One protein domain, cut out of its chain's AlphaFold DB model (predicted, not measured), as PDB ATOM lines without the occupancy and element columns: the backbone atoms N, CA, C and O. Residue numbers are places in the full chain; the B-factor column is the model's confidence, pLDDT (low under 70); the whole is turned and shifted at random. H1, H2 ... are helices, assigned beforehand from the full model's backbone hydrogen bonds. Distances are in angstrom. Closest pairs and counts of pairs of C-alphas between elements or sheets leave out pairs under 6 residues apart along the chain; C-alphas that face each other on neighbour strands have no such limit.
ATOM      1  N   LEU A  46     -29.097 -42.511  14.297       87.31
ATOM      2  CA  LEU A  46     -29.699 -41.719  15.369       87.31
ATOM      3  C   LEU A  46     -29.559 -42.403  16.738       87.31
ATOM      4  O   LEU A  46     -29.295 -41.722  17.728       87.31
ATOM      5  N   GLY A  47     -29.690 -43.731  16.800       86.69
ATOM      6  CA  GLY A  47     -29.439 -44.529  18.003       86.69
ATOM      7  C   GLY A  47     -27.985 -44.451  18.471       86.69
ATOM      8  O   GLY A  47     -27.730 -44.162  19.642       86.69
ATOM      9  N   ASP A  48     -27.036 -44.613  17.550       89.00
ATOM     10  CA  ASP A  48     -25.602 -44.492  17.832       89.00
ATOM     11  C   ASP A  48     -25.238 -43.066  18.274       89.00
ATOM     12  O   ASP A  48     -24.515 -42.869  19.254       89.00
ATOM     13  N   CYS A  49     -25.809 -42.051  17.616       86.81
ATOM     14  CA  CYS A  49     -25.619 -40.646  17.971       86.81
ATOM     15  C   CYS A  49     -26.220 -40.319  19.350       86.81
ATOM     16  O   CYS A  49     -25.591 -39.634  20.158       86.81
ATOM     17  N   SER A  50     -27.403 -40.858  19.666       91.06
ATOM     18  CA  SER A  50     -28.042 -40.707  20.978       91.06
ATOM     19  C   SER A  50     -27.238 -41.387  22.088       91.06
ATOM     20  O   SER A  50     -27.065 -40.798  23.155       91.06
ATOM     21  N   SER A  51     -26.693 -42.581  21.833       91.62
ATOM     22  CA  SER A  51     -25.836 -43.305  22.779       91.62
ATOM     23  C   SER A  51     -24.532 -42.557  23.065       91.62
ATOM     24  O   SER A  51     -24.148 -42.389  24.229       91.62
ATOM     25  N   LEU A  52     -23.880 -42.040  22.018       89.50
ATOM     26  CA  LEU A  52     -22.675 -41.228  22.157       89.50
ATOM     27  C   LEU A  52     -22.967 -39.938  22.934       89.50
ATOM     28  O   LEU A  52     -22.215 -39.585  23.841       89.50
ATOM     29  N   TYR A  53     -24.084 -39.271  22.635       86.31
ATOM     30  CA  TYR A  53     -24.509 -38.060  23.337       86.31
ATOM     31  C   TYR A  53     -24.796 -38.320  24.821       86.31
ATOM     32  O   TYR A  53     -24.316 -37.568  25.668       86.31
ATOM     33  N   LEU A  54     -25.503 -39.406  25.161       86.69
ATOM     34  CA  LEU A  54     -25.741 -39.797  26.554       86.69
ATOM     35  C   LEU A  54     -24.432 -40.114  27.282       86.69
ATOM     36  O   LEU A  54     -24.249 -39.682  28.413       86.69
ATOM     37  N   SER A  55     -23.504 -40.820  26.634       85.50
ATOM     38  CA  SER A  55     -22.201 -41.151  27.229       85.50
ATOM     39  C   SER A  55     -21.381 -39.892  27.527       85.50
ATOM     40  O   SER A  55     -20.869 -39.734  28.633       85.50
ATOM     41  N   LEU A  56     -21.325 -38.954  26.576       84.88
ATOM     42  CA  LEU A  56     -20.676 -37.651  26.759       84.88
ATOM     43  C   LEU A  56     -21.371 -36.802  27.833       84.88
ATOM     44  O   LEU A  56     -20.717 -36.065  28.572       84.88
ATOM     45  N   GLN A  57     -22.698 -36.893  27.927       85.38
ATOM     46  CA  GLN A  57     -23.475 -36.190  28.940       85.38
ATOM     47  C   GLN A  57     -23.183 -36.726  30.346       85.38
ATOM     48  O   GLN A  57     -22.910 -35.928  31.240       85.38
ATOM     49  N   MET A  58     -23.140 -38.047  30.524       79.38
ATOM     50  CA  MET A  58     -22.803 -38.679  31.804       79.38
ATOM     51  C   MET A  58     -21.360 -38.377  32.233       79.38
ATOM     52  O   MET A  58     -21.113 -38.138  33.412       79.38
ATOM     53  N   ASP A  59     -20.411 -38.316  31.293       84.50
ATOM     54  CA  ASP A  59     -19.026 -37.901  31.571       84.50
ATOM     55  C   ASP A  59     -18.957 -36.422  32.009       84.50
ATOM     56  O   ASP A  59     -18.305 -36.063  32.988       84.50
ATOM     57  N   SER A  60     -19.737 -35.548  31.363       88.75
ATOM     58  CA  SER A  60     -19.876 -34.141  31.772       88.75
ATOM     59  C   SER A  60     -20.457 -33.999  33.180       88.75
ATOM     60  O   SER A  60     -19.984 -33.170  33.960       88.75
ATOM     61  N   GLU A  61     -21.465 -34.799  33.529       91.62
ATOM     62  CA  GLU A  61     -22.045 -34.827  34.874       91.62
ATOM     63  C   GLU A  61     -21.048 -35.353  35.908       91.62
ATOM     64  O   GLU A  61     -20.833 -34.691  36.923       91.62
ATOM     65  N   ALA A  62     -20.350 -36.453  35.619       90.94
ATOM     66  CA  ALA A  62     -19.297 -36.982  36.481       90.94
ATOM     67  C   ALA A  62     -18.180 -35.951  36.716       90.94
ATOM     68  O   ALA A  62     -17.769 -35.717  37.855       90.94
ATOM     69  N   ALA A  63     -17.738 -35.263  35.660       91.12
ATOM     70  CA  ALA A  63     -16.736 -34.208  35.751       91.12
ATOM     71  C   ALA A  63     -17.216 -33.012  36.589       91.12
ATOM     72  O   ALA A  63     -16.427 -32.421  37.328       91.12
ATOM     73  N   ARG A  64     -18.501 -32.642  36.499       92.94
ATOM     74  CA  ARG A  64     -19.104 -31.598  37.346       92.94
ATOM     75  C   ARG A  64     -19.129 -32.032  38.806       92.94
ATOM     76  O   ARG A  64     -18.599 -31.316  39.649       92.94
ATOM     77  N   THR A  65     -19.638 -33.228  39.092       95.19
ATOM     78  CA  THR A  65     -19.681 -33.779  40.452       95.19
ATOM     79  C   THR A  65     -18.289 -33.867  41.078       95.19
ATOM     80  O   THR A  65     -18.120 -33.500  42.238       95.19
ATOM     81  N   ALA A  66     -17.273 -34.283  40.317       94.69
ATOM     82  CA  ALA A  66     -15.894 -34.325  40.797       94.69
ATOM     83  C   ALA A  66     -15.356 -32.929  41.159       94.69
ATOM     84  O   ALA A  66     -14.699 -32.761  42.188       94.69
ATOM     85  N   ARG A  67     -15.663 -31.906  40.349       94.75
ATOM     86  CA  ARG A  67     -15.283 -30.510  40.637       94.75
ATOM     87  C   ARG A  67     -15.964 -29.988  41.897       94.75
ATOM     88  O   ARG A  67     -15.290 -29.387  42.728       94.75
ATOM     89  N   ASP A  68     -17.257 -30.251  42.049       96.44
ATOM     90  CA  ASP A  68     -18.030 -29.827  43.219       96.44
ATOM     91  C   ASP A  68     -17.549 -30.539  44.492       96.44
ATOM     92  O   ASP A  68     -17.425 -29.923  45.551       96.44
ATOM     93  N   SER A  69     -17.195 -31.824  44.384       96.81
ATOM     94  CA  SER A  69     -16.595 -32.592  45.479       96.81
ATOM     95  C   SER A  69     -15.245 -32.013  45.909       96.81
ATOM     96  O   SER A  69     -15.016 -31.804  47.102       96.81
ATOM     97  N   LEU A  70     -14.375 -31.675  44.949       97.31
ATOM     98  CA  LEU A  70     -13.088 -31.035  45.230       97.31
ATOM     99  C   LEU A  70     -13.264 -29.645  45.863       97.31
ATOM    100  O   LEU A  70     -12.522 -29.297  46.780       97.31
ATOM    101  N   GLU A  71     -14.233 -28.853  45.399       97.00
ATOM    102  CA  GLU A  71     -14.566 -27.549  45.988       97.00
ATOM    103  C   GLU A  71     -14.985 -27.692  47.453       97.00
ATOM    104  O   GLU A  71     -14.472 -26.984  48.322       97.00
ATOM    105  N   LEU A  72     -15.881 -28.638  47.740       97.56
ATOM    106  CA  LEU A  72     -16.341 -28.898  49.098       97.56
ATOM    107  C   LEU A  72     -15.187 -29.357  49.996       97.56
ATOM    108  O   LEU A  72     -15.020 -28.832  51.097       97.56
ATOM    109  N   ALA A  73     -14.351 -30.277  49.514       96.56
ATOM    110  CA  ALA A  73     -13.167 -30.728  50.239       96.56
ATOM    111  C   ALA A  73     -12.195 -29.570  50.523       96.56
ATOM    112  O   ALA A  73     -11.650 -29.476  51.624       96.56
ATOM    113  N   PHE A  74     -12.011 -28.653  49.568       97.94
ATOM    114  CA  PHE A  74     -11.182 -27.459  49.747       97.94
ATOM    115  C   PHE A  74     -11.775 -26.491  50.778       97.94
ATOM    116  O   PHE A  74     -11.065 -25.916  51.604       97.94
ATOM    117  N   GLN A  75     -13.096 -26.335  50.795       97.81
ATOM    118  CA  GLN A  75     -13.760 -25.544  51.823       97.81
ATOM    119  C   GLN A  75     -13.547 -26.160  53.217       97.81
ATOM    120  O   GLN A  75     -13.204 -25.441  54.157       97.81
ATOM    121  N   MET A  76     -13.656 -27.486  53.339       97.62
ATOM    122  CA  MET A  76     -13.355 -28.203  54.582       97.62
ATOM    123  C   MET A  76     -11.888 -28.027  55.004       97.62
ATOM    124  O   MET A  76     -11.617 -27.764  56.176       97.62
ATOM    125  N   SER A  77     -10.938 -28.103  54.066       96.06
ATOM    126  CA  SER A  77      -9.508 -27.939  54.356       96.06
ATOM    127  C   SER A  77      -9.152 -26.533  54.843       96.06
ATOM    128  O   SER A  77      -8.222 -26.386  55.641       96.06
ATOM    129  N   ASN A  78      -9.890 -25.518  54.383       96.62
ATOM    130  CA  ASN A  78      -9.735 -24.127  54.812       96.62
ATOM    131  C   ASN A  78     -10.306 -23.891  56.209       96.62
ATOM    132  O   ASN A  78      -9.668 -23.217  57.009       96.62
ATOM    133  N   ILE A  79     -11.466 -24.478  56.525       97.56
ATOM    134  CA  ILE A  79     -12.053 -24.413  57.875       97.56
ATOM    135  C   ILE A  79     -11.106 -25.039  58.908       97.56
ATOM    136  O   ILE A  79     -10.990 -24.546  60.025       97.56
ATOM    137  N   LEU A  80     -10.416 -26.116  58.527       96.06
ATOM    138  CA  LEU A  80      -9.425 -26.796  59.363       96.06
ATOM    139  C   LEU A  80      -8.028 -26.153  59.310       96.06
ATOM    140  O   LEU A  80      -7.097 -26.698  59.897       96.06
ATOM    141  N   GLU A  81      -7.867 -25.042  58.583       94.69
ATOM    142  CA  GLU A  81      -6.612 -24.294  58.423       94.69
ATOM    143  C   GLU A  81      -5.400 -25.171  58.055       94.69
ATOM    144  O   GLU A  81      -4.269 -24.942  58.480       94.69
ATOM    145  N   THR A  82      -5.615 -26.186  57.215       93.50
ATOM    146  CA  THR A  82      -4.562 -27.153  56.835       93.50
ATOM    147  C   THR A  82      -3.436 -26.547  55.987       93.50
ATOM    148  O   THR A  82      -2.373 -27.153  55.852       93.50
ATOM    149  N   GLY A  83      -3.656 -25.368  55.392       92.44
ATOM    150  CA  GLY A  83      -2.674 -24.676  54.549       92.44
ATOM    151  C   GLY A  83      -2.423 -25.333  53.185       92.44
ATOM    152  O   GLY A  83      -1.405 -25.058  52.544       92.44
ATOM    153  N   LEU A  84      -3.322 -26.220  52.749       93.62
ATOM    154  CA  LEU A  84      -3.253 -26.881  51.449       93.62
ATOM    155  C   LEU A  84      -3.893 -26.009  50.371       93.62
ATOM    156  O   LEU A  84      -4.999 -25.502  50.541       93.62
ATOM    157  N   ASP A  85      -3.209 -25.852  49.243       94.94
ATOM    158  CA  ASP A  85      -3.802 -25.262  48.050       94.94
ATOM    159  C   ASP A  85      -4.672 -26.289  47.308       94.94
ATOM    160  O   ASP A  85      -4.574 -27.503  47.513       94.94
ATOM    161  N   ARG A  86      -5.526 -25.793  46.411       95.00
ATOM    162  CA  ARG A  86      -6.478 -26.615  45.655       95.00
ATOM    163  C   ARG A  86      -5.808 -27.711  44.826       95.00
ATOM    164  O   ARG A  86      -6.383 -28.787  44.679       95.00
ATOM    165  N   HIS A  87      -4.622 -27.448  44.280       96.00
ATOM    166  CA  HIS A  87      -3.906 -28.427  43.471       96.00
ATOM    167  C   HIS A  87      -3.293 -29.517  44.352       96.00
ATOM    168  O   HIS A  87      -3.513 -30.700  44.097       96.00
ATOM    169  N   SER A  88      -2.618 -29.137  45.442       95.50
ATOM    170  CA  SER A  88      -2.130 -30.090  46.444       95.50
ATOM    171  C   SER A  88      -3.258 -30.987  46.949       95.50
ATOM    172  O   SER A  88      -3.105 -32.203  46.983       95.50
ATOM    173  N   LEU A  89      -4.419 -30.412  47.272       96.56
ATOM    174  CA  LEU A  89      -5.572 -31.188  47.719       96.56
ATOM    175  C   LEU A  89      -6.074 -32.164  46.645       96.56
ATOM    176  O   LEU A  89      -6.346 -33.316  46.970       96.56
ATOM    177  N   SER A  90      -6.140 -31.754  45.370       97.00
ATOM    178  CA  SER A  90      -6.551 -32.665  44.291       97.00
ATOM    179  C   SER A  90      -5.576 -33.827  44.109       97.00
ATOM    180  O   SER A  90      -5.998 -34.956  43.884       97.00
ATOM    181  N   VAL A  91      -4.270 -33.562  44.239       96.38
ATOM    182  CA  VAL A  91      -3.245 -34.612  44.178       96.38
ATOM    183  C   VAL A  91      -3.410 -35.577  45.350       96.38
ATOM    184  O   VAL A  91      -3.396 -36.783  45.144       96.38
ATOM    185  N   LEU A  92      -3.624 -35.070  46.568       96.19
ATOM    186  CA  LEU A  92      -3.831 -35.905  47.754       96.19
ATOM    187  C   LEU A  92      -5.072 -36.796  47.633       96.19
ATOM    188  O   LEU A  92      -5.005 -37.966  47.994       96.19
ATOM    189  N   ILE A  93      -6.172 -36.275  47.085       95.25
ATOM    190  CA  ILE A  93      -7.383 -37.065  46.819       95.25
ATOM    191  C   ILE A  93      -7.081 -38.183  45.812       95.25
ATOM    192  O   ILE A  93      -7.359 -39.341  46.103       95.25
ATOM    193  N   ALA A  94      -6.411 -37.875  44.696       96.12
ATOM    194  CA  ALA A  94      -6.036 -38.885  43.703       96.12
ATOM    195  C   ALA A  94      -5.087 -39.959  44.273       96.12
ATOM    196  O   ALA A  94      -5.186 -41.134  43.930       96.12
ATOM    197  N   LEU A  95      -4.172 -39.573  45.167       96.06
ATOM    198  CA  LEU A  95      -3.292 -40.507  45.872       96.06
ATOM    199  C   LEU A  95      -4.084 -41.447  46.792       96.06
ATOM    200  O   LEU A  95      -3.802 -42.645  46.834       96.06
ATOM    201  N   CYS A  96      -5.091 -40.931  47.496       95.50
ATOM    202  CA  CYS A  96      -5.990 -41.742  48.314       95.50
ATOM    203  C   CYS A  96      -6.868 -42.675  47.463       95.50
ATOM    204  O   CYS A  96      -7.049 -43.831  47.842       95.50
ATOM    205  N   ASP A  97      -7.347 -42.231  46.296       94.44
ATOM    206  CA  ASP A  97      -8.144 -43.055  45.370       94.44
ATOM    207  C   ASP A  97      -7.357 -44.263  44.832       94.44
ATOM    208  O   ASP A  97      -7.928 -45.317  44.551       94.44
ATOM    209  N   LEU A  98      -6.026 -44.151  44.750       96.88
ATOM    210  CA  LEU A  98      -5.122 -45.260  44.416       96.88
ATOM    211  C   LEU A  98      -4.915 -46.253  45.578       96.88
ATOM    212  O   LEU A  98      -4.184 -47.234  45.427       96.88
ATOM    213  N   GLY A  99      -5.545 -46.022  46.732       96.12
ATOM    214  CA  GLY A  99      -5.467 -46.884  47.912       96.12
ATOM    215  C   GLY A  99      -4.301 -46.569  48.846       96.12
ATOM    216  O   GLY A  99      -3.958 -47.398  49.694       96.12
ATOM    217  N   LEU A 100      -3.666 -45.399  48.713       96.81
ATOM    218  CA  LEU A 100      -2.634 -44.983  49.657       96.81
ATOM    219  C   LEU A 100      -3.245 -44.619  51.010       96.81
ATOM    220  O   LEU A 100      -4.317 -44.024  51.103       96.81
ATOM    221  N   ASN A 101      -2.528 -44.967  52.078       97.00
ATOM    222  CA  ASN A 101      -2.946 -44.654  53.437       97.00
ATOM    223  C   ASN A 101      -2.873 -43.121  53.678       97.00
ATOM    224  O   ASN A 101      -1.797 -42.534  53.501       97.00
ATOM    225  N   PRO A 102      -3.970 -42.470  54.113       95.25
ATOM    226  CA  PRO A 102      -4.016 -41.020  54.286       95.25
ATOM    227  C   PRO A 102      -3.108 -40.520  55.421       95.25
ATOM    228  O   PRO A 102      -2.513 -39.447  55.299       95.25
ATOM    229  N   GLU A 103      -2.933 -41.290  56.499       96.56
ATOM    230  CA  GLU A 103      -2.005 -40.951  57.583       96.56
ATOM    231  C   GLU A 103      -0.543 -40.925  57.109       96.56
ATOM    232  O   GLU A 103       0.213 -40.018  57.472       96.56
ATOM    233  N   ALA A 104      -0.140 -41.882  56.269       96.75
ATOM    234  CA  ALA A 104       1.210 -41.956  55.715       96.75
ATOM    235  C   ALA A 104       1.503 -40.767  54.789       96.75
ATOM    236  O   ALA A 104       2.546 -40.122  54.912       96.75
ATOM    237  N   VAL A 105       0.561 -40.425  53.905       94.62
ATOM    238  CA  VAL A 105       0.693 -39.266  53.012       94.62
ATOM    239  C   VAL A 105       0.772 -37.964  53.820       94.62
ATOM    240  O   VAL A 105       1.613 -37.114  53.532       94.62
ATOM    241  N   ALA A 106      -0.021 -37.820  54.888       93.81
ATOM    242  CA  ALA A 106       0.042 -36.652  55.766       93.81
ATOM    243  C   ALA A 106       1.411 -36.487  56.453       93.81
ATOM    244  O   ALA A 106       1.882 -35.359  56.621       93.81
ATOM    245  N   ALA A 107       2.065 -37.589  56.839       95.19
ATOM    246  CA  ALA A 107       3.415 -37.551  57.400       95.19
ATOM    247  C   ALA A 107       4.442 -37.041  56.376       95.19
ATOM    248  O   ALA A 107       5.239 -36.161  56.697       95.19
ATOM    249  N   VAL A 108       4.368 -37.521  55.130       94.19
ATOM    250  CA  VAL A 108       5.248 -37.070  54.041       94.19
ATOM    251  C   VAL A 108       5.033 -35.588  53.731       94.19
ATOM    252  O   VAL A 108       6.000 -34.838  53.642       94.19
ATOM    253  N   VAL A 109       3.781 -35.128  53.634       93.12
ATOM    254  CA  VAL A 109       3.469 -33.707  53.393       93.12
ATOM    255  C   VAL A 109       4.026 -32.813  54.504       93.12
ATOM    256  O   VAL A 109       4.547 -31.736  54.217       93.12
ATOM    257  N   LYS A 110       3.954 -33.252  55.768       91.56
ATOM    258  CA  LYS A 110       4.539 -32.520  56.903       91.56
ATOM    259  C   LYS A 110       6.058 -32.431  56.816       91.56
ATOM    260  O   LYS A 110       6.599 -31.365  57.093       91.56
ATOM    261  N   GLU A 111       6.727 -33.512  56.427       93.25
ATOM    262  CA  GLU A 111       8.183 -33.520  56.260       93.25
ATOM    263  C   GLU A 111       8.611 -32.601  55.105       93.25
ATOM    264  O   GLU A 111       9.467 -31.742  55.288       93.25
ATOM    265  N   LEU A 112       7.931 -32.671  53.955       89.94
ATOM    266  CA  LEU A 112       8.213 -31.808  52.799       89.94
ATOM    267  C   LEU A 112       8.005 -30.317  53.100       89.94
ATOM    268  O   LEU A 112       8.758 -29.476  52.625       89.94
ATOM    269  N   ARG A 113       6.991 -29.967  53.902       85.94
ATOM    270  CA  ARG A 113       6.733 -28.577  54.330       85.94
ATOM    271  C   ARG A 113       7.741 -28.078  55.369       85.94
ATOM    272  O   ARG A 113       7.832 -26.869  55.582       85.94
ATOM    273  N   ARG A 114       8.442 -28.988  56.051       86.56
ATOM    274  CA  ARG A 114       9.488 -28.670  57.030       86.56
ATOM    275  C   ARG A 114      10.815 -28.336  56.348       86.56
ATOM    276  O   ARG A 114      11.612 -27.608  56.939       86.56
ATOM    277  N   GLU A 115      11.047 -28.831  55.133       71.81
ATOM    278  CA  GLU A 115      12.210 -28.448  54.335       71.81
ATOM    279  C   GLU A 115      12.088 -26.962  53.940       71.81
ATOM    280  O   GLU A 115      11.103 -26.566  53.307       71.81
TER     281      GLU A 115
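AT A GLANCE: This is residues 46 to 115 of the 130 residues of an uncharacterized protein of Chenopodium quinoa (UniProt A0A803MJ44). One long helix, H1, runs as a straight arm into a small head, where two short helices, H2 and H3, follow; H2 crosses steeply beside the last part of H1, and H3 lies beyond H2, away from H1. Residues 46 to 66 of H1 stick out free of the head and make much of the length, and residues 110 to 115 stick out at the other end. The printed part has 70 residues with three named helices, H1, H2 and H3 in that order, and no named strand; its class is all helix. The whole is extended, with a radius of gyration of the C-alphas of 17.1 A and spans of 59 by 24 by 17 A.

HOW THE PARTS SIT: H1, residues 46 to 79, touches H2, residues 86 to 97, through residues 70 to 74 of H1 and 86 to 90 of H2 alone. Their closest C-alphas, those of Phe 74 and Arg 86, are 6.3 A apart. They run opposite ways at a steep tilt of 68 degrees, only just short of about perpendicular. H3, residues 102 to 114, is close to H2 but not clearly touching, with the closest C-alphas, those of Cys 96 and Pro 102, 6.3 A apart. H2 and H3 run opposite ways at a tilt of 35.2 degrees, only just steep. H1 and H3 are apart. In H1, H2 and H3 every O i to N i+4 pair is within hydrogen-bond range.

IN THESE COORDINATES: H1 begins at C-alpha 46 (-29.699, -41.719, 15.369) and measures 49.2 A from first to last C-alpha. H2 measures 16.5 A and begins at C-alpha 86 (-6.478, -26.615, 45.655). H3 measures 18.5 A and ends at C-alpha 114 (9.488, -28.670, 57.030).

THE WHOLE: The C-alphas of Leu 46 and Glu 115, the two farthest apart, are 58.7 A apart. Without the stretches that stand free, the body has 43 residues and spans 22 by 21 by 13 A. The link from H1 to H2 is short and that from H2 to H3 is tight. The printed part has no cut, its mean pLDDT is 92.9, and no printed residue is under 70.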